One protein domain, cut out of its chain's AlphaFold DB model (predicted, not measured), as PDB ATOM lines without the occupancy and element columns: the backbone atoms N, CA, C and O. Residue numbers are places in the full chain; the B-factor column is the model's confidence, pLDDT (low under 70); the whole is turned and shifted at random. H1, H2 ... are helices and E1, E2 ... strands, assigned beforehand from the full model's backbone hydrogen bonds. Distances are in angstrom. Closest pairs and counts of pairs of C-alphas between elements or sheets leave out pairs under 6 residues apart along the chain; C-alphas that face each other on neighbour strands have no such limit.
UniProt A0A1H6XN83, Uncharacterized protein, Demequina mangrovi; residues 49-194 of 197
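What this domain is: This is residues 49 to 194 of the 197 residues of an uncharacterized protein of Demequina mangrovi (UniProt A0A1H6XN83). A strongly twisted sheet of seven strands curls partly round the short helix H2, which packs on one of its faces, and the small strand pair E1 and E9 lies close by, near E2, E6 and E7. The long helix H1 meets this body with its residues 68 to 79 and sticks out from it as an arm with residues 49 to 67, along the longest axis. The printed part has 146 residues, with two named helices and nine named strands in the order H1 E1 E2 E3 E4 E5 E6 E7 E8 H2 E9, a mixed class. The large sheet runs E2 E3 E4 E8 E7 E6 E5, antiparallel throughout. The whole is only just compact, close to loose, with a radius of gyration of the C-alphas of 17.5 A, and spans 65 by 33 by 26 A, only just elongated.

Where its parts are: Begin in the large sheet with E4, residues 116 to 125; find C-alpha 116 at (18.203, -40.495, -59.663), from where the strand runs 29.8 A. Before it come E2, residues 94 to 99, and E3, residues 102 to 110, 26.6 A long. After it come E5, residues 135 to 140, E6, 143 to 148, E7, 154 to 159, and E8, 162 to 168. H2 spans residues 177 to 188, 17.5 A. The small sheet holds E1, residues 84 to 86, and E9, residues 191 to 193, which ends at C-alpha 193 (29.734, -33.399, -35.967). H1, residues 49 to 81, starts at C-alpha 49 (18.192, -70.320, -69.658) and runs 47.9 A.

How they stand to each other: Look first at E2 E3 E4 and at E5 E6 E7 E8, two meanders, each strand the antiparallel neighbour of the one before. In the hairpin E3 and E4, N 105 and O 121 are 2.8 A apart, within hydrogen-bond range. E4 of the one meander and E8 of the other are neighbours, antiparallel at 147 degrees, with N 122 and O 167 at 2.8 A, within hydrogen-bond range. H2 is on one face of this sheet, an arrangement of two layers; its closest C-alphas to E5 are Val 188 and Trp 140, 6.7 A. E1 and E9 are antiparallel, with N 85 and O 192 at 2.8 A. The closest C-alphas of E9 and E7 are Phe 193 and Ala 159, 6.0 A. H1 only grazes the large sheet, with residues 68 to 79; the C-alphas of Asp 72 and Val 96 in E2 are closest, 5.0 A. H1 and H2 are apart. O i to N i+4 pairs are within range in 27 of 29 cases in H1 and 7 of 8 in H2.

The domain as a whole: The C-alphas of Ile 49 and Asp 133 are the two farthest apart, 65.1 A. Without residues 49 to 67, which stand free, the body spans 43 by 33 by 25 A. The printed part has no cut, and no link is long. Look at the B-factor column for pLDDT under 70 at residues 49 to 50, 58 to 71 and 172 to 181; the mean of the printed part is 81.6.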
ATOM      1  N   ILE A  49      17.345 -71.488 -69.395       67.75
ATOM      2  CA  ILE A  49      18.192 -70.320 -69.658       67.75
ATOM      3  C   ILE A  49      17.611 -69.032 -69.040       67.75
ATOM      4  O   ILE A  49      18.322 -68.401 -68.255       67.75
ATOM      5  N   PRO A  50      16.348 -68.629 -69.303       67.94
ATOM      6  CA  PRO A  50      15.793 -67.424 -68.692       67.94
ATOM      7  C   PRO A  50      15.654 -67.550 -67.170       67.94
ATOM      8  O   PRO A  50      15.933 -66.587 -66.463       67.94
ATOM      9  N   VAL A  51      15.303 -68.727 -66.638       79.44
ATOM     10  CA  VAL A  51      15.220 -68.936 -65.179       79.44
ATOM     11  C   VAL A  51      16.596 -68.837 -64.518       79.44
ATOM     12  O   VAL A  51      16.735 -68.178 -63.490       79.44
ATOM     13  N   ALA A  52      17.629 -69.428 -65.123       72.88
ATOM     14  CA  ALA A  52      18.999 -69.297 -64.645       72.88
ATOM     15  C   ALA A  52      19.478 -67.837 -64.695       72.88
ATOM     16  O   ALA A  52      20.084 -67.373 -63.735       72.88
ATOM     17  N   MET A  53      19.154 -67.086 -65.755       76.69
ATOM     18  CA  MET A  53      19.460 -65.652 -65.825       76.69
ATOM     19  C   MET A  53      18.766 -64.853 -64.721       76.69
ATOM     20  O   MET A  53      19.420 -64.045 -64.069       76.69
ATOM     21  N   VAL A  54      17.473 -65.087 -64.477       78.94
ATOM     22  CA  VAL A  54      16.740 -64.405 -63.396       78.94
ATOM     23  C   VAL A  54      17.361 -64.720 -62.037       78.94
ATOM     24  O   VAL A  54      17.534 -63.813 -61.230       78.94
ATOM     25  N   LEU A  55      17.758 -65.971 -61.795       76.19
ATOM     26  CA  LEU A  55      18.437 -66.355 -60.556       76.19
ATOM     27  C   LEU A  55      19.807 -65.690 -60.416       76.19
ATOM     28  O   LEU A  55      20.117 -65.209 -59.334       76.19
ATOM     29  N   VAL A  56      20.603 -65.614 -61.487       76.12
ATOM     30  CA  VAL A  56      21.900 -64.916 -61.482       76.12
ATOM     31  C   VAL A  56      21.716 -63.420 -61.233       76.12
ATOM     32  O   VAL A  56      22.450 -62.852 -60.431       76.12
ATOM     33  N   ILE A  57      20.719 -62.788 -61.855       75.19
ATOM     34  CA  ILE A  57      20.393 -61.372 -61.634       75.19
ATOM     35  C   ILE A  57      19.927 -61.154 -60.189       75.19
ATOM     36  O   ILE A  57      20.406 -60.239 -59.530       75.19
ATOM     37  N   ALA A  58      19.058 -62.014 -59.658       65.25
ATOM     38  CA  ALA A  58      18.606 -61.932 -58.271       65.25
ATOM     39  C   ALA A  58      19.757 -62.147 -57.271       65.25
ATOM     40  O   ALA A  58      19.820 -61.451 -56.261       65.25
ATOM     41  N   LEU A  59      20.692 -63.060 -57.560       65.19
ATOM     42  CA  LEU A  59      21.906 -63.266 -56.763       65.19
ATOM     43  C   LEU A  59      22.876 -62.091 -56.872       65.19
ATOM     44  O   LEU A  59      23.503 -61.744 -55.877       65.19
ATOM     45  N   ALA A  60      22.994 -61.466 -58.042       60.91
ATOM     46  CA  ALA A  60      23.818 -60.280 -58.233       60.91
ATOM     47  C   ALA A  60      23.236 -59.079 -57.473       60.91
ATOM     48  O   ALA A  60      23.964 -58.428 -56.734       60.91
ATOM     49  N   ILE A  61      21.925 -58.838 -57.578       63.44
ATOM     50  CA  ILE A  61      21.229 -57.756 -56.864       63.44
ATOM     51  C   ILE A  61      21.241 -58.015 -55.351       63.44
ATOM     52  O   ILE A  61      21.624 -57.143 -54.577       63.44
ATOM     53  N   GLY A  62      20.871 -59.222 -54.916       56.56
ATOM     54  CA  GLY A  62      20.848 -59.591 -53.498       56.56
ATOM     55  C   GLY A  62      22.244 -59.662 -52.877       56.56
ATOM     56  O   GLY A  62      22.438 -59.242 -51.740       56.56
ATOM     57  N   GLY A  63      23.234 -60.143 -53.632       45.81
ATOM     58  CA  GLY A  63      24.637 -60.162 -53.224       45.81
ATOM     59  C   GLY A  63      25.219 -58.757 -53.102       45.81
ATOM     60  O   GLY A  63      25.893 -58.474 -52.116       45.81
ATOM     61  N   TRP A  64      24.906 -57.861 -54.042       48.84
ATOM     62  CA  TRP A  64      25.297 -56.451 -53.977       48.84
ATOM     63  C   TRP A  64      24.654 -55.735 -52.786       48.84
ATOM     64  O   TRP A  64      25.351 -55.043 -52.055       48.84
ATOM     65  N   ALA A  65      23.363 -55.965 -52.530       50.75
ATOM     66  CA  ALA A  65      22.668 -55.398 -51.375       50.75
ATOM     67  C   ALA A  65      23.280 -55.861 -50.038       50.75
ATOM     68  O   ALA A  65      23.483 -55.048 -49.145       50.75
ATOM     69  N   LEU A  66      23.636 -57.146 -49.915       47.19
ATOM     70  CA  LEU A  66      24.234 -57.711 -48.695       47.19
ATOM     71  C   LEU A  66      25.708 -57.334 -48.479       47.19
ATOM     72  O   LEU A  66      26.171 -57.295 -47.338       47.19
ATOM     73  N   LEU A  67      26.474 -57.131 -49.553       47.53
ATOM     74  CA  LEU A  67      27.885 -56.742 -49.472       47.53
ATOM     75  C   LEU A  67      28.043 -55.225 -49.325       47.53
ATOM     76  O   LEU A  67      28.889 -54.787 -48.549       47.53
ATOM     77  N   GLY A  68      27.207 -54.442 -50.011       51.97
ATOM     78  CA  GLY A  68      27.171 -52.984 -49.897       51.97
ATOM     79  C   GLY A  68      26.740 -52.519 -48.506       51.97
ATOM     80  O   GLY A  68      27.390 -51.648 -47.937       51.97
ATOM     81  N   SER A  69      25.728 -53.162 -47.907       56.72
ATOM     82  CA  SER A  69      25.228 -52.768 -46.582       56.72
ATOM     83  C   SER A  69      26.228 -53.031 -45.452       56.72
ATOM     84  O   SER A  69      26.318 -52.255 -44.512       56.72
ATOM     85  N   ARG A  70      27.029 -54.105 -45.542       55.94
ATOM     86  CA  ARG A  70      28.042 -54.417 -44.514       55.94
ATOM     87  C   ARG A  70      29.207 -53.432 -44.503       55.94
ATOM     88  O   ARG A  70      29.776 -53.205 -43.440       55.94
ATOM     89  N   GLY A  71      29.578 -52.901 -45.669       61.66
ATOM     90  CA  GLY A  71      30.593 -51.852 -45.773       61.66
ATOM     91  C   GLY A  71      30.094 -50.528 -45.200       61.66
ATOM     92  O   GLY A  71      30.833 -49.872 -44.474       61.66
ATOM     93  N   ASP A  72      28.829 -50.192 -45.461       84.62
ATOM     94  CA  ASP A  72      28.182 -48.983 -44.944       84.62
ATOM     95  C   ASP A  72      28.014 -49.013 -43.423       84.62
ATOM     96  O   ASP A  72      28.471 -48.098 -42.745       84.62
ATOM     97  N   ASP A  73      27.471 -50.094 -42.855       86.06
ATOM     98  CA  ASP A  73      27.275 -50.202 -41.403       86.06
ATOM     99  C   ASP A  73      28.597 -50.072 -40.624       86.06
ATOM    100  O   ASP A  73      28.658 -49.400 -39.592       86.06
ATOM    101  N   ALA A  74      29.667 -50.703 -41.122       86.88
ATOM    102  CA  ALA A  74      30.990 -50.629 -40.509       86.88
ATOM    103  C   ALA A  74      31.602 -49.226 -40.641       86.88
ATOM    104  O   ALA A  74      32.051 -48.667 -39.640       86.88
ATOM    105  N   ALA A  75      31.557 -48.634 -41.839       90.06
ATOM    106  CA  ALA A  75      32.071 -47.289 -42.080       90.06
ATOM    107  C   ALA A  75      31.294 -46.233 -41.281       90.06
ATOM    108  O   ALA A  75      31.883 -45.292 -40.763       90.06
ATOM    109  N   ARG A  76      29.979 -46.405 -41.119       92.06
ATOM    110  CA  ARG A  76      29.122 -45.531 -40.310       92.06
ATOM    111  C   ARG A  76      29.435 -45.641 -38.822       92.06
ATOM    112  O   ARG A  76      29.437 -44.630 -38.129       92.06
ATOM    113  N   ALA A  77      29.713 -46.849 -38.331       90.62
ATOM    114  CA  ALA A  77      30.141 -47.048 -36.949       90.62
ATOM    115  C   ALA A  77      31.524 -46.431 -36.680       90.62
ATOM    116  O   ALA A  77      31.712 -45.824 -35.628       90.62
ATOM    117  N   ALA A  78      32.462 -46.556 -37.625       91.06
ATOM    118  CA  ALA A  78      33.773 -45.911 -37.550       91.06
ATOM    119  C   ALA A  78      33.649 -44.378 -37.594       91.06
ATOM    120  O   ALA A  78      34.125 -43.706 -36.685       91.06
ATOM    121  N   ALA A  79      32.892 -43.840 -38.556       91.62
ATOM    122  CA  ALA A  79      32.615 -42.410 -38.665       91.62
ATOM    123  C   ALA A  79      31.999 -41.852 -37.373       91.62
ATOM    124  O   ALA A  79      32.451 -40.830 -36.868       91.62
ATOM    125  N   ALA A  80      31.027 -42.556 -36.782       92.00
ATOM    126  CA  ALA A  80      30.414 -42.143 -35.523       92.00
ATOM    127  C   ALA A  80      31.396 -42.177 -34.341       92.00
ATOM    128  O   ALA A  80      31.302 -41.327 -33.457       92.00
ATOM    129  N   ALA A  81      32.337 -43.129 -34.315       91.12
ATOM    130  CA  ALA A  81      33.403 -43.163 -33.310       91.12
ATOM    131  C   ALA A  81      34.367 -41.971 -33.445       91.12
ATOM    132  O   ALA A  81      34.877 -41.491 -32.434       91.12
ATOM    133  N   ASP A  82      34.536 -41.465 -34.666       90.75
ATOM    134  CA  ASP A  82      35.299 -40.254 -34.982       90.75
ATOM    135  C   ASP A  82      34.465 -38.961 -34.851       90.75
ATOM    136  O   ASP A  82      34.923 -37.877 -35.210       90.75
ATOM    137  N   GLY A  83      33.232 -39.053 -34.338       91.38
ATOM    138  CA  GLY A  83      32.352 -37.905 -34.113       91.38
ATOM    139  C   GLY A  83      31.551 -37.456 -35.338       91.38
ATOM    140  O   GLY A  83      30.907 -36.415 -35.285       91.38
ATOM    141  N   ILE A  84      31.538 -38.220 -36.431       92.81
ATOM    142  CA  ILE A  84      30.756 -37.940 -37.646       92.81
ATOM    143  C   ILE A  84      29.494 -38.806 -37.643       92.81
ATOM    144  O   ILE A  84      29.537 -40.014 -37.887       92.81
ATOM    145  N   VAL A  85      28.336 -38.194 -37.402       93.06
ATOM    146  CA  VAL A  85      27.065 -38.909 -37.234       93.06
ATOM    147  C   VAL A  85      26.108 -38.592 -38.377       93.06
ATOM    148  O   VAL A  85      25.771 -37.435 -38.615       93.06
ATOM    149  N   ILE A  86      25.604 -39.629 -39.052       91.94
ATOM    150  CA  ILE A  86      24.505 -39.480 -40.012       91.94
ATOM    151  C   ILE A  86      23.191 -39.307 -39.251       91.94
ATOM    152  O   ILE A  86      22.835 -40.127 -38.399       91.94
ATOM    153  N   LEU A  87      22.456 -38.247 -39.570       89.69
ATOM    154  CA  LEU A  87      21.191 -37.929 -38.931       89.69
ATOM    155  C   LEU A  87      20.123 -38.985 -39.279       89.69
ATOM    156  O   LEU A  87      19.960 -39.333 -40.452       89.69
ATOM    157  N   PRO A  88      19.338 -39.474 -38.292       85.25
ATOM    158  CA  PRO A  88      18.388 -40.573 -38.501       85.25
ATOM    159  C   PRO A  88      17.336 -40.318 -39.583       85.25
ATOM    160  O   PRO A  88      16.819 -41.259 -40.167       85.25
ATOM    161  N   ALA A  89      17.009 -39.051 -39.853       84.69
ATOM    162  CA  ALA A  89      16.037 -38.682 -40.879       84.69
ATOM    163  C   ALA A  89      16.497 -39.030 -42.307       84.69
ATOM    164  O   ALA A  89      15.661 -39.119 -43.200       84.69
ATOM    165  N   HIS A  90      17.802 -39.245 -42.510       84.19
ATOM    166  CA  HIS A  90      18.412 -39.471 -43.822       84.19
ATOM    167  C   HIS A  90      19.189 -40.792 -43.912       84.19
ATOM    168  O   HIS A  90      19.852 -41.036 -44.917       84.19
ATOM    169  N   SER A  91      19.106 -41.667 -42.903       79.81
ATOM    170  CA  SER A  91      19.917 -42.895 -42.834       79.81
ATOM    171  C   SER A  91      19.698 -43.868 -43.995       79.81
ATOM    172  O   SER A  91      20.600 -44.648 -44.299       79.81
ATOM    173  N   ASP A  92      18.518 -43.819 -44.618       82.25
ATOM    174  CA  ASP A  92      18.120 -44.691 -45.731       82.25
ATOM    175  C   ASP A  92      18.462 -44.085 -47.107       82.25
ATOM    176  O   ASP A  92      18.451 -44.790 -48.114       82.25
ATOM    177  N   GLU A  93      18.769 -42.784 -47.163       83.81
ATOM    178  CA  GLU A  93      19.142 -42.050 -48.387       83.81
ATOM    179  C   GLU A  93      20.665 -41.917 -48.549       83.81
ATOM    180  O   GLU A  93      21.153 -41.360 -49.537       83.81
ATOM    181  N   VAL A  94      21.418 -42.371 -47.545       88.38
ATOM    182  CA  VAL A  94      22.841 -42.091 -47.382       88.38
ATOM    183  C   VAL A  94      23.619 -43.386 -47.249       88.38
ATOM    184  O   VAL A  94      23.299 -44.241 -46.429       88.38
ATOM    185  N   THR A  95      24.686 -43.492 -48.030       90.25
ATOM    186  CA  THR A  95      25.693 -44.546 -47.922       90.25
ATOM    187  C   THR A  95      27.008 -43.936 -47.457       90.25
ATOM    188  O   THR A  95      27.498 -42.971 -48.054       90.25
ATOM    189  N   VAL A  96      27.601 -44.511 -46.415       91.06
ATOM    190  CA  VAL A  96      28.935 -44.164 -45.923       91.06
ATOM    191  C   VAL A  96      29.927 -45.215 -46.411       91.06
ATOM    192  O   VAL A  96      29.649 -46.409 -46.434       91.06
ATOM    193  N   THR A  97      31.103 -44.779 -46.839       91.62
ATOM    194  CA  THR A  97      32.199 -45.667 -47.246       91.62
ATOM    195  C   THR A  97      33.512 -45.124 -46.707       91.62
ATOM    196  O   THR A  97      33.694 -43.912 -46.665       91.62
ATOM    197  N   GLU A  98      34.434 -45.989 -46.295       88.12
ATOM    198  CA  GLU A  98      35.799 -45.560 -45.963       88.12
ATOM    199  C   GLU A  98      36.528 -45.105 -47.237       88.12
ATOM    200  O   GLU A  98      36.410 -45.729 -48.298       88.12
ATOM    201  N   ALA A  99      37.271 -44.002 -47.148       84.94
ATOM    202  CA  ALA A  99      37.986 -43.407 -48.269       84.94
ATOM    203  C   ALA A  99      39.329 -42.826 -47.806       84.94
ATOM    204  O   ALA A  99      39.408 -41.689 -47.345       84.94
ATOM    205  N   GLY A 100      40.401 -43.606 -47.975       85.81
ATOM    206  CA  GLY A 100      41.730 -43.222 -47.493       85.81
ATOM    207  C   GLY A 100      41.738 -43.111 -45.970       85.81
ATOM    208  O   GLY A 100      41.322 -44.048 -45.298       85.81
ATOM    209  N   ASP A 101      42.169 -41.958 -45.460       87.38
ATOM    210  CA  ASP A 101      42.218 -41.655 -44.021       87.38
ATOM    211  C   ASP A 101      40.903 -41.057 -43.480       87.38
ATOM    212  O   ASP A 101      40.861 -40.560 -42.359       87.38
ATOM    213  N   GLY A 102      39.829 -41.060 -44.274       92.12
ATOM    214  CA  GLY A 102      38.528 -40.539 -43.861       92.12
ATOM    215  C   GLY A 102      37.362 -41.278 -44.505       92.12
ATOM    216  O   GLY A 102      37.414 -42.484 -44.750       92.12
ATOM    217  N   TYR A 103      36.294 -40.541 -44.797       93.44
ATOM    218  CA  TYR A 103      35.006 -41.100 -45.193       93.44
ATOM    219  C   TYR A 103      34.481 -40.454 -46.467       93.44
ATOM    220  O   TYR A 103      34.660 -39.263 -46.716       93.44
ATOM    221  N   ARG A 104      33.767 -41.235 -47.269       92.19
ATOM    222  CA  ARG A 104      32.962 -40.755 -48.382       92.19
ATOM    223  C   ARG A 104      31.491 -40.977 -48.069       92.19
ATOM    224  O   ARG A 104      31.060 -42.114 -47.881       92.19
ATOM    225  N   ILE A 105      30.734 -39.888 -48.072       91.38
ATOM    226  CA  ILE A 105      29.286 -39.873 -47.882       91.38
ATOM    227  C   ILE A 105      28.641 -39.664 -49.242       91.38
ATOM    228  O   ILE A 105      28.881 -38.644 -49.886       91.38
ATOM    229  N   LEU A 106      27.832 -40.622 -49.678       88.94
ATOM    230  CA  LEU A 106      27.019 -40.547 -50.886       88.94
ATOM    231  C   LEU A 106      25.557 -40.411 -50.472       88.94
ATOM    232  O   LEU A 106      25.036 -41.282 -49.783       88.94
ATOM    233  N   ARG A 107      24.892 -39.355 -50.932       87.06
ATOM    234  CA  ARG A 107      23.439 -39.233 -50.861       87.06
ATOM    235  C   ARG A 107      22.849 -39.495 -52.233       87.06
ATOM    236  O   ARG A 107      23.206 -38.810 -53.197       87.06
ATOM    237  N   GLU A 108      21.916 -40.429 -52.307       83.31
ATOM    238  CA  GLU A 108      21.123 -40.677 -53.506       83.31
ATOM    239  C   GLU A 108      19.701 -40.167 -53.281       83.31
ATOM    240  O   GLU A 108      19.050 -40.468 -52.286       83.31
ATOM    241  N   THR A 109      19.212 -39.365 -54.219       76.62
ATOM    242  CA  THR A 109      17.848 -38.839 -54.214       76.62
ATOM    243  C   THR A 109      17.136 -39.333 -55.456       76.62
ATOM    244  O   THR A 109      17.650 -39.224 -56.570       76.62
ATOM    245  N   VAL A 110      15.946 -39.896 -55.270       75.12
ATOM    246  CA  VAL A 110      15.096 -40.344 -56.373       75.12
ATOM    247  C   VAL A 110      13.971 -39.331 -56.529       75.12
ATOM    248  O   VAL A 110      13.138 -39.163 -55.638       75.12
ATOM    249  N   ALA A 111      13.966 -38.624 -57.653       73.50
ATOM    250  CA  ALA A 111      12.905 -37.697 -58.000       73.50
ATOM    251  C   ALA A 111      11.600 -38.449 -58.311       73.50
ATOM    252  O   ALA A 111      11.586 -39.634 -58.647       73.50
ATOM    253  N   SER A 112      10.472 -37.740 -58.228       72.31
ATOM    254  CA  SER A 112       9.134 -38.312 -58.444       72.31
ATOM    255  C   SER A 112       8.905 -38.870 -59.853       72.31
ATOM    256  O   SER A 112       7.983 -39.653 -60.061       72.31
ATOM    257  N   ASP A 113       9.711 -38.449 -60.827       78.25
ATOM    258  CA  ASP A 113       9.710 -38.952 -62.204       78.25
ATOM    259  C   ASP A 113      10.623 -40.180 -62.400       78.25
ATOM    260  O   ASP A 113      10.728 -40.700 -63.511       78.25
ATOM    261  N   GLY A 114      11.255 -40.664 -61.327       73.50
ATOM    262  CA  GLY A 114      12.178 -41.794 -61.335       73.50
ATOM    263  C   GLY A 114      13.618 -41.427 -61.692       73.50
ATOM    264  O   GLY A 114      14.448 -42.330 -61.795       73.50
ATOM    265  N   ALA A 115      13.944 -40.143 -61.885       75.25
ATOM    266  CA  ALA A 115      15.325 -39.723 -62.089       75.25
ATOM    267  C   ALA A 115      16.122 -39.805 -60.778       75.25
ATOM    268  O   ALA A 115      15.714 -39.252 -59.759       75.25
ATOM    269  N   THR A 116      17.284 -40.459 -60.806       74.56
ATOM    270  CA  THR A 116      18.203 -40.495 -59.663       74.56
ATOM    271  C   THR A 116      19.224 -39.369 -59.781       74.56
ATOM    272  O   THR A 116      19.922 -39.258 -60.790       74.56
ATOM    273  N   ALA A 117      19.334 -38.552 -58.740       77.00
ATOM    274  CA  ALA A 117      20.406 -37.585 -58.563       77.00
ATOM    275  C   ALA A 117      21.248 -37.989 -57.353       77.00
ATOM    276  O   ALA A 117      20.708 -38.316 -56.299       77.00
ATOM    277  N   ALA A 118      22.569 -37.953 -57.501       80.69
ATOM    278  CA  ALA A 118      23.494 -38.306 -56.438       80.69
ATOM    279  C   ALA A 118      24.464 -37.158 -56.160       80.69
ATOM    280  O   ALA A 118      24.945 -36.493 -57.082       80.69
ATOM    281  N   VAL A 119      24.771 -36.950 -54.884       81.75
ATOM    282  CA  VAL A 119      25.818 -36.030 -54.435       81.75
ATOM    283  C   VAL A 119      26.710 -36.787 -53.468       81.75
ATOM    284  O   VAL A 119      26.211 -37.522 -52.620       81.75
ATOM    285  N   ALA A 120      28.025 -36.626 -53.600       87.94
ATOM    286  CA  ALA A 120      28.973 -37.223 -52.678       87.94
ATOM    287  C   ALA A 120      29.977 -36.210 -52.152       87.94
ATOM    288  O   ALA A 120      30.319 -35.228 -52.822       87.94
ATOM    289  N   TYR A 121      30.449 -36.501 -50.949       90.12
ATOM    290  CA  TYR A 121      31.372 -35.689 -50.182       90.12
ATOM    291  C   TYR A 121      32.459 -36.586 -49.610       90.12
ATOM    292  O   TYR A 121      32.172 -37.692 -49.157       90.12
ATOM    293  N   PHE A 122      33.690 -36.099 -49.617       91.69
ATOM    294  CA  PHE A 122      34.797 -36.654 -48.856       91.69
ATOM    295  C   PHE A 122      34.954 -35.839 -47.579       91.69
ATOM    296  O   PHE A 122      35.070 -34.620 -47.654       91.69
ATOM    297  N   ILE A 123      34.958 -36.510 -46.434       93.69
ATOM    298  CA  ILE A 123      35.278 -35.947 -45.127       93.69
ATOM    299  C   ILE A 123      36.622 -36.542 -44.722       93.69
ATOM    300  O   ILE A 123      36.724 -37.744 -44.489       93.69
ATOM    301  N   LEU A 124      37.655 -35.710 -44.708       93.56
ATOM    302  CA  LEU A 124      39.040 -36.104 -44.459       93.56
ATOM    303  C   LEU A 124      39.565 -35.367 -43.225       93.56
ATOM    304  O   LEU A 124      39.176 -34.212 -43.026       93.56
ATOM    305  N   PRO A 125      40.459 -35.967 -42.425       92.81
ATOM    306  CA  PRO A 125      41.154 -35.242 -41.370       92.81
ATOM    307  C   PRO A 125      41.837 -33.998 -41.944       92.81
ATOM    308  O   PRO A 125      42.513 -34.065 -42.973       92.81
ATOM    309  N   ALA A 126      41.637 -32.846 -41.314       91.88
ATOM    310  CA  ALA A 126      42.292 -31.624 -41.741       91.88
ATOM    311  C   ALA A 126      43.742 -31.580 -41.242       91.88
ATOM    312  O   ALA A 126      44.027 -31.833 -40.073       91.88
ATOM    313  N   GLU A 127      44.666 -31.218 -42.133       87.50
ATOM    314  CA  GLU A 127      46.087 -31.082 -41.788       87.50
ATOM    315  C   GLU A 127      46.417 -29.720 -41.160       87.50
ATOM    316  O   GLU A 127      47.423 -29.577 -40.462       87.50
ATOM    317  N   ALA A 128      45.598 -28.702 -41.433       85.44
ATOM    318  CA  ALA A 128      45.797 -27.344 -40.949       85.44
ATOM    319  C   ALA A 128      44.474 -26.578 -40.862       85.44
ATOM    320  O   ALA A 128      43.574 -26.770 -41.680       85.44
ATOM    321  N   ALA A 129      44.417 -25.655 -39.903       86.81
ATOM    322  CA  ALA A 129      43.324 -24.707 -39.762       86.81
ATOM    323  C   ALA A 129      43.242 -23.740 -40.964       86.81
ATOM    324  O   ALA A 129      44.269 -23.413 -41.580       86.81
ATOM    325  N   PRO A 130      42.038 -23.237 -41.289       86.62
ATOM    326  CA  PRO A 130      41.831 -22.283 -42.366       86.62
ATOM    327  C   PRO A 130      42.635 -21.006 -42.104       86.62
ATOM    328  O   PRO A 130      42.628 -20.443 -41.011       86.62
ATOM    329  N   SER A 131      43.344 -20.527 -43.126       84.06
ATOM    330  CA  SER A 131      44.122 -19.289 -43.048       84.06
ATOM    331  C   SER A 131      43.937 -18.430 -44.298       84.06
ATOM    332  O   SER A 131      43.747 -18.935 -45.406       84.06
ATOM    333  N   GLY A 132      43.986 -17.108 -44.110       84.31
ATOM    334  CA  GLY A 132      43.806 -16.114 -45.170       84.31
ATOM    335  C   GLY A 132      42.353 -15.685 -45.414       84.31
ATOM    336  O   GLY A 132      41.405 -16.258 -44.886       84.31
ATOM    337  N   ASP A 133      42.190 -14.665 -46.257       84.56
ATOM    338  CA  ASP A 133      40.924 -13.926 -46.426       84.56
ATOM    339  C   ASP A 133      39.863 -14.660 -47.272       84.56
ATOM    340  O   ASP A 133      38.760 -14.154 -47.476       84.56
ATOM    341  N   ALA A 134      40.192 -15.836 -47.817       87.25
ATOM    342  CA  ALA A 134      39.295 -16.613 -48.675       87.25
ATOM    343  C   ALA A 134      38.267 -17.447 -47.890       87.25
ATOM    344  O   ALA A 134      37.289 -17.921 -48.477       87.25
ATOM    345  N   TRP A 135      38.489 -17.629 -46.587       92.12
ATOM    346  CA  TRP A 135      37.618 -18.389 -45.701       92.12
ATOM    347  C   TRP A 135      36.563 -17.487 -45.076       92.12
ATOM    348  O   TRP A 135      36.839 -16.382 -44.612       92.12
ATOM    349  N   THR A 136      35.332 -17.976 -45.059       92.56
ATOM    350  CA  THR A 136      34.198 -17.277 -44.454       92.56
ATOM    351  C   THR A 136      33.524 -18.187 -43.448       92.56
ATOM    352  O   THR A 136      33.370 -19.372 -43.728       92.56
ATOM    353  N   ALA A 137      33.122 -17.645 -42.299       93.00
ATOM    354  CA  ALA A 137      32.362 -18.403 -41.314       93.00
ATOM    355  C   ALA A 137      31.104 -19.003 -41.963       93.00
ATOM    356  O   ALA A 137      30.406 -18.339 -42.741       93.00
ATOM    357  N   PHE A 138      30.845 -20.263 -41.650       91.75
ATOM    358  CA  PHE A 138      29.700 -21.030 -42.099       91.75
ATOM    359  C   PHE A 138      28.931 -21.502 -40.870       91.75
ATOM    360  O   PHE A 138      29.513 -22.001 -39.912       91.75
ATOM    361  N   GLU A 139      27.616 -21.310 -40.876       93.19
ATOM    362  CA  GLU A 139      26.779 -21.735 -39.762       93.19
ATOM    363  C   GLU A 139      26.604 -23.254 -39.817       93.19
ATOM    364  O   GLU A 139      25.944 -23.775 -40.717       93.19
ATOM    365  N   TRP A 140      27.205 -23.955 -38.857       92.75
ATOM    366  CA  TRP A 140      27.021 -25.385 -38.655       92.75
ATOM    367  C   TRP A 140      26.510 -25.637 -37.231       92.75
ATOM    368  O   TRP A 140      27.083 -25.116 -36.273       92.75
ATOM    369  N   PRO A 141      25.433 -26.414 -37.038       91.12
ATOM    370  CA  PRO A 141      24.919 -26.686 -35.701       91.12
ATOM    371  C   PRO A 141      25.939 -27.424 -34.821       91.12
ATOM    372  O   PRO A 141      26.316 -28.553 -35.115       91.12
ATOM    373  N   GLY A 142      26.339 -26.804 -33.710       89.75
ATOM    374  CA  GLY A 142      27.137 -27.446 -32.656       89.75
ATOM    375  C   GLY A 142      28.659 -27.387 -32.821       89.75
ATOM    376  O   GLY A 142      29.355 -27.743 -31.876       89.75
ATOM    377  N   VAL A 143      29.174 -26.902 -33.952       93.12
ATOM    378  CA  VAL A 143      30.617 -26.808 -34.241       93.12
ATOM    379  C   VAL A 143      30.937 -25.517 -34.988       93.12
ATOM    380  O   VAL A 143      30.064 -24.927 -35.628       93.12
ATOM    381  N   GLU A 144      32.189 -25.068 -34.921       94.19
ATOM    382  CA  GLU A 144      32.643 -23.981 -35.786       94.19
ATOM    383  C   GLU A 144      32.949 -24.527 -37.181       94.19
ATOM    384  O   GLU A 144      33.552 -25.588 -37.338       94.19
ATOM    385  N   ALA A 145      32.517 -23.807 -38.213       94.00
ATOM    386  CA  ALA A 145      32.775 -24.194 -39.587       94.00
ATOM    387  C   ALA A 145      33.126 -22.984 -40.447       94.00
ATOM    388  O   ALA A 145      32.656 -21.862 -40.238       94.00
ATOM    389  N   TYR A 146      33.946 -23.231 -41.461       93.75
ATOM    390  CA  TYR A 146      34.453 -22.222 -42.373       93.75
ATOM    391  C   TYR A 146      34.367 -22.756 -43.794       93.75
ATOM    392  O   TYR A 146      34.682 -23.909 -44.059       93.75
ATOM    393  N   VAL A 147      33.954 -21.919 -44.738       92.00
ATOM    394  CA  VAL A 147      33.843 -22.296 -46.146       92.00
ATOM    395  C   VAL A 147      34.714 -21.403 -47.013       92.00
ATOM    396  O   VAL A 147      34.673 -20.170 -46.911       92.00
ATOM    397  N   GLN A 148      35.452 -22.038 -47.917       89.62
ATOM    398  CA  GLN A 148      36.113 -21.406 -49.044       89.62
ATOM    399  C   GLN A 148      35.263 -21.632 -50.299       89.62
ATOM    400  O   GLN A 148      34.841 -22.748 -50.605       89.62
ATOM    401  N   ARG A 149      34.976 -20.561 -51.043       83.25
ATOM    402  CA  ARG A 149      34.211 -20.628 -52.300       83.25
ATOM    403  C   ARG A 149      35.153 -20.489 -53.493       83.25
ATOM    404  O   ARG A 149      36.066 -19.673 -53.457       83.25
ATOM    405  N   GLY A 150      34.888 -21.213 -54.578       76.56
ATOM    406  CA  GLY A 150      35.687 -21.117 -55.801       76.56
ATOM    407  C   GLY A 150      35.724 -22.423 -56.583       76.56
ATOM    408  O   GLY A 150      34.824 -23.250 -56.444       76.56
ATOM    409  N   ALA A 151      36.755 -22.580 -57.415       70.31
ATOM    410  CA  ALA A 151      37.046 -23.846 -58.088       70.31
ATOM    411  C   ALA A 151      37.422 -24.943 -57.076       70.31
ATOM    412  O   ALA A 151      36.986 -26.079 -57.227       70.31
ATOM    413  N   ASP A 152      38.116 -24.555 -56.004       74.94
ATOM    414  CA  ASP A 152      38.546 -25.427 -54.908       74.94
ATOM    415  C   ASP A 152      37.612 -25.269 -53.701       74.94
ATOM    416  O   ASP A 152      38.037 -25.004 -52.581       74.94
ATOM    417  N   ALA A 153      36.299 -25.302 -53.945       83.69
ATOM    418  CA  ALA A 153      35.329 -25.106 -52.879       83.69
ATOM    419  C   ALA A 153      35.459 -26.205 -51.814       83.69
ATOM    420  O   ALA A 153      35.289 -27.391 -52.103       83.69
ATOM    421  N   GLN A 154      35.719 -25.779 -50.583       90.00
ATOM    422  CA  GLN A 154      36.043 -26.635 -49.451       90.00
ATOM    423  C   GLN A 154      35.337 -26.101 -48.210       90.00
ATOM    424  O   GLN A 154      35.176 -24.888 -48.040       90.00
ATOM    425  N   LEU A 155      34.910 -27.015 -47.354       91.69
ATOM    426  CA  LEU A 155      34.374 -26.712 -46.039       91.69
ATOM    427  C   LEU A 155      35.338 -27.283 -44.999       91.69
ATOM    428  O   LEU A 155      35.830 -28.395 -45.145       91.69
ATOM    429  N   PHE A 156      35.620 -26.511 -43.966       94.31
ATOM    430  CA  PHE A 156      36.411 -26.910 -42.815       94.31
ATOM    431  C   PHE A 156      35.512 -26.882 -41.581       94.31
ATOM    432  O   PHE A 156      34.719 -25.951 -41.435       94.31
ATOM    433  N   VAL A 157      35.613 -27.896 -40.727       94.25
ATOM    434  CA  VAL A 157      34.788 -28.059 -39.525       94.25
ATOM    435  C   VAL A 157      35.686 -28.361 -38.331       94.25
ATOM    436  O   VAL A 157      36.442 -29.330 -38.365       94.25
ATOM    437  N   GLU A 158      35.573 -27.565 -37.273       93.75
ATOM    438  CA  GLU A 158      36.269 -27.767 -36.000       93.75
ATOM    439  C   GLU A 158      35.392 -28.614 -35.074       93.75
ATOM    440  O   GLU A 158      34.457 -28.109 -34.448       93.75
ATOM    441  N   ALA A 159      35.672 -29.918 -35.000       88.06
ATOM    442  CA  ALA A 159      34.870 -30.883 -34.241       88.06
ATOM    443  C   ALA A 159      35.590 -31.384 -32.975       88.06
ATOM    444  O   ALA A 159      35.522 -32.558 -32.616       88.06
ATOM    445  N   GLY A 160      36.291 -30.481 -32.286       82.19
ATOM    446  CA  GLY A 160      36.900 -30.724 -30.977       82.19
ATOM    447  C   GLY A 160      38.104 -31.665 -31.010       82.19
ATOM    448  O   GLY A 160      39.244 -31.208 -30.957       82.19
ATOM    449  N   ALA A 161      37.871 -32.980 -31.053       82.94
ATOM    450  CA  ALA A 161      38.936 -33.989 -31.027       82.94
ATOM    451  C   ALA A 161      39.723 -34.073 -32.346       82.94
ATOM    452  O   ALA A 161      40.899 -34.441 -32.338       82.94
ATOM    453  N   GLN A 162      39.069 -33.743 -33.460       88.25
ATOM    454  CA  GLN A 162      39.639 -33.766 -34.800       88.25
ATOM    455  C   GLN A 162      38.960 -32.692 -35.654       88.25
ATOM    456  O   GLN A 162      37.737 -32.562 -35.644       88.25
ATOM    457  N   ASP A 163      39.760 -31.960 -36.423       93.88
ATOM    458  CA  ASP A 163      39.251 -31.034 -37.431       93.88
ATOM    459  C   ASP A 163      39.063 -31.763 -38.759       93.88
ATOM    460  O   ASP A 163      39.854 -32.644 -39.122       93.88
ATOM    461  N   TRP A 164      38.038 -31.375 -39.511       94.81
ATOM    462  CA  TRP A 164      37.637 -32.049 -40.738       94.81
ATOM    463  C   TRP A 164      37.660 -31.112 -41.934       94.81
ATOM    464  O   TRP A 164      37.135 -30.002 -41.907       94.81
ATOM    465  N   SER A 165      38.226 -31.607 -43.025       93.50
ATOM    466  CA  SER A 165      38.143 -31.023 -44.351       93.50
ATOM    467  C   SER A 165      37.105 -31.780 -45.169       93.50
ATOM    468  O   SER A 165      37.262 -32.967 -45.458       93.50
ATOM    469  N   VAL A 166      36.080 -31.069 -45.617       93.12
ATOM    470  CA  VAL A 166      35.010 -31.590 -46.454       93.12
ATOM    471  C   VAL A 166      35.160 -31.075 -47.882       93.12
ATOM    472  O   VAL A 166      35.162 -29.869 -48.148       93.12
ATOM    473  N   LEU A 167      35.247 -32.013 -48.816       89.44
ATOM    474  CA  LEU A 167      35.368 -31.767 -50.248       89.44
ATOM    475  C   LEU A 167      34.200 -32.423 -50.967       89.44
ATOM    476  O   LEU A 167      33.790 -33.531 -50.632       89.44
ATOM    477  N   ARG A 168      33.672 -31.777 -52.003       84.75
ATOM    478  CA  ARG A 168      32.697 -32.435 -52.873       84.75
ATOM    479  C   ARG A 168      33.421 -33.403 -53.805       84.75
ATOM    480  O   ARG A 168      34.453 -33.055 -54.370       84.75
ATOM    481  N   ASP A 169      32.848 -34.583 -54.012       81.94
ATOM    482  CA  ASP A 169      33.356 -35.558 -54.972       81.94
ATOM    483  C   ASP A 169      33.231 -35.003 -56.409       81.94
ATOM    484  O   ASP A 169      32.108 -34.806 -56.898       81.94
ATOM    485  N   PRO A 170      34.351 -34.736 -57.111       74.19
ATOM    486  CA  PRO A 170      34.322 -34.150 -58.449       74.19
ATOM    487  C   PRO A 170      33.858 -35.150 -59.519       74.19
ATOM    488  O   PRO A 170      33.530 -34.751 -60.639       74.19
ATOM    489  N   THR A 171      33.814 -36.450 -59.204       73.88
ATOM    490  CA  THR A 171      33.441 -37.493 -60.169       73.88
ATOM    491  C   THR A 171      31.948 -37.491 -60.502       73.88
ATOM    492  O   THR A 171      31.558 -37.972 -61.565       73.88
ATOM    493  N   LEU A 172      31.115 -36.873 -59.655       69.19
ATOM    494  CA  LEU A 172      29.663 -36.764 -59.842       69.19
ATOM    495  C   LEU A 172      29.234 -35.517 -60.644       69.19
ATOM    496  O   LEU A 172      28.083 -35.086 -60.580       69.19
ATOM    497  N   GLY A 173      30.148 -34.963 -61.449       56.53
ATOM    498  CA  GLY A 173      29.882 -33.895 -62.413       56.53
ATOM    499  C   GLY A 173      30.227 -32.489 -61.915       56.53
ATOM    500  O   GLY A 173      30.209 -32.188 -60.722       56.53
ATOM    501  N   ASN A 174      30.529 -31.598 -62.864       52.78
ATOM    502  CA  ASN A 174      30.907 -30.213 -62.580       52.78
ATOM    503  C   ASN A 174      29.698 -29.416 -62.075       52.78
ATOM    504  O   ASN A 174      28.821 -29.026 -62.849       52.78
ATOM    505  N   ALA A 175      29.663 -29.138 -60.778       60.50
ATOM    506  CA  ALA A 175      28.677 -28.253 -60.185       60.50
ATOM    507  C   ALA A 175      29.122 -26.790 -60.284       60.50
ATOM    508  O   ALA A 175      30.277 -26.452 -60.039       60.50
ATOM    509  N   SER A 176      28.191 -25.892 -60.609       62.88
ATOM    510  CA  SER A 176      28.447 -24.451 -60.492       62.88
ATOM    511  C   SER A 176      28.766 -24.074 -59.037       62.88
ATOM    512  O   SER A 176      28.253 -24.703 -58.115       62.88
ATOM    513  N   ALA A 177      29.521 -22.996 -58.800       60.19
ATOM    514  CA  ALA A 177      29.821 -22.521 -57.439       60.19
ATOM    515  C   ALA A 177      28.553 -22.294 -56.580       60.19
ATOM    516  O   ALA A 177      28.562 -22.514 -55.372       60.19
ATOM    517  N   ARG A 178      27.429 -21.918 -57.212       57.56
ATOM    518  CA  ARG A 178      26.120 -21.801 -56.550       57.56
ATOM    519  C   ARG A 178      25.553 -23.161 -56.130       57.56
ATOM    520  O   ARG A 178      24.980 -23.264 -55.053       57.56
ATOM    521  N   ALA A 179      25.722 -24.184 -56.962       68.25
ATOM    522  CA  ALA A 179      25.332 -25.552 -56.633       68.25
ATOM    523  C   ALA A 179      26.232 -26.162 -55.546       68.25
ATOM    524  O   ALA A 179      25.759 -26.986 -54.775       68.25
ATOM    525  N   VAL A 180      27.494 -25.734 -55.437       68.19
ATOM    526  CA  VAL A 180      28.367 -26.140 -54.324       68.19
ATOM    527  C   VAL A 180      27.947 -25.482 -53.008       68.19
ATOM    528  O   VAL A 180      27.858 -26.161 -51.997       68.19
ATOM    529  N   ALA A 181      27.597 -24.192 -53.019       66.12
ATOM    530  CA  ALA A 181      27.110 -23.519 -51.812       66.12
ATOM    531  C   ALA A 181      25.796 -24.123 -51.274       66.12
ATOM    532  O   ALA A 181      25.635 -24.230 -50.064       66.12
ATOM    533  N   GLY A 182      24.879 -24.536 -52.160       72.94
ATOM    534  CA  GLY A 182      23.673 -25.275 -51.761       72.94
ATOM    535  C   GLY A 182      23.985 -26.669 -51.210       72.94
ATOM    536  O   GLY A 182      23.373 -27.088 -50.237       72.94
ATOM    537  N   ALA A 183      24.998 -27.340 -51.766       78.06
ATOM    538  CA  ALA A 183      25.405 -28.676 -51.341       78.06
ATOM    539  C   ALA A 183      25.923 -28.727 -49.892       78.06
ATOM    540  O   ALA A 183      25.815 -29.770 -49.257       78.06
ATOM    541  N   TRP A 184      26.473 -27.635 -49.350       87.00
ATOM    542  CA  TRP A 184      26.859 -27.586 -47.932       87.00
ATOM    543  C   TRP A 184      25.648 -27.543 -47.002       87.00
ATOM    544  O   TRP A 184      25.672 -28.192 -45.965       87.00
ATOM    545  N   GLY A 185      24.581 -26.842 -47.397       84.81
ATOM    546  CA  GLY A 185      23.312 -26.859 -46.668       84.81
ATOM    547  C   GLY A 185      22.699 -28.258 -46.639       84.81
ATOM    548  O   GLY A 185      22.342 -28.740 -45.573       84.81
ATOM    549  N   ASP A 186      22.695 -28.951 -47.783       84.56
ATOM    550  CA  ASP A 186      22.235 -30.344 -47.839       84.56
ATOM    551  C   ASP A 186      23.048 -31.254 -46.904       84.56
ATOM    552  O   ASP A 186      22.495 -32.172 -46.309       84.56
ATOM    553  N   LEU A 187      24.358 -31.015 -46.762       89.19
ATOM    554  CA  LEU A 187      25.203 -31.813 -45.877       89.19
ATOM    555  C   LEU A 187      24.915 -31.545 -44.391       89.19
ATOM    556  O   LEU A 187      24.955 -32.490 -43.608       89.19
ATOM    557  N   VAL A 188      24.580 -30.305 -44.012       90.94
ATOM    558  CA  VAL A 188      24.156 -29.951 -42.640       90.94
ATOM    559  C   VAL A 188      22.903 -30.723 -42.228       90.94
ATOM    560  O   VAL A 188      22.801 -31.168 -41.087       90.94
ATOM    561  N   ASP A 189      21.971 -30.929 -43.159       89.31
ATOM    562  CA  ASP A 189      20.745 -31.687 -42.890       89.31
ATOM    563  C   ASP A 189      21.008 -33.192 -42.709       89.31
ATOM    564  O   ASP A 189      20.164 -33.911 -42.176       89.31
ATOM    565  N   ILE A 190      22.180 -33.684 -43.123       90.62
ATOM    566  CA  ILE A 190      22.509 -35.115 -43.160       90.62
ATOM    567  C   ILE A 190      23.533 -35.503 -42.097       90.62
ATOM    568  O   ILE A 190      23.477 -36.621 -41.590       90.62
ATOM    569  N   VAL A 191      24.480 -34.623 -41.779       93.19
ATOM    570  CA  VAL A 191      25.640 -34.933 -40.942       93.19
ATOM    571  C   VAL A 191      25.677 -34.006 -39.739       93.19
ATOM    572  O   VAL A 191      25.637 -32.786 -39.872       93.19
ATOM    573  N   ALA A 192      25.831 -34.592 -38.558       93.44
ATOM    574  CA  ALA A 192      26.222 -33.882 -37.353       93.44
ATOM    575  C   ALA A 192      27.676 -34.219 -37.013       93.44
ATOM    576  O   ALA A 192      28.085 -35.376 -37.114       93.44
ATOM    577  N   PHE A 193      28.429 -33.209 -36.583       91.06
ATOM    578  CA  PHE A 193      29.734 -33.399 -35.967       91.06
ATOM    579  C   PHE A 193      29.569 -33.267 -34.453       91.06
ATOM    580  O   PHE A 193      29.015 -32.275 -33.975       91.06
ATOM    581  N   ASP A 194      30.001 -34.277 -33.708       86.06
ATOM    582  CA  ASP A 194      30.054 -34.232 -32.252       86.06
ATOM    583  C   ASP A 194      31.363 -33.561 -31.832       86.06
ATOM    584  O   ASP A 194      32.447 -34.075 -32.102       86.06
TER     585      ASP A 194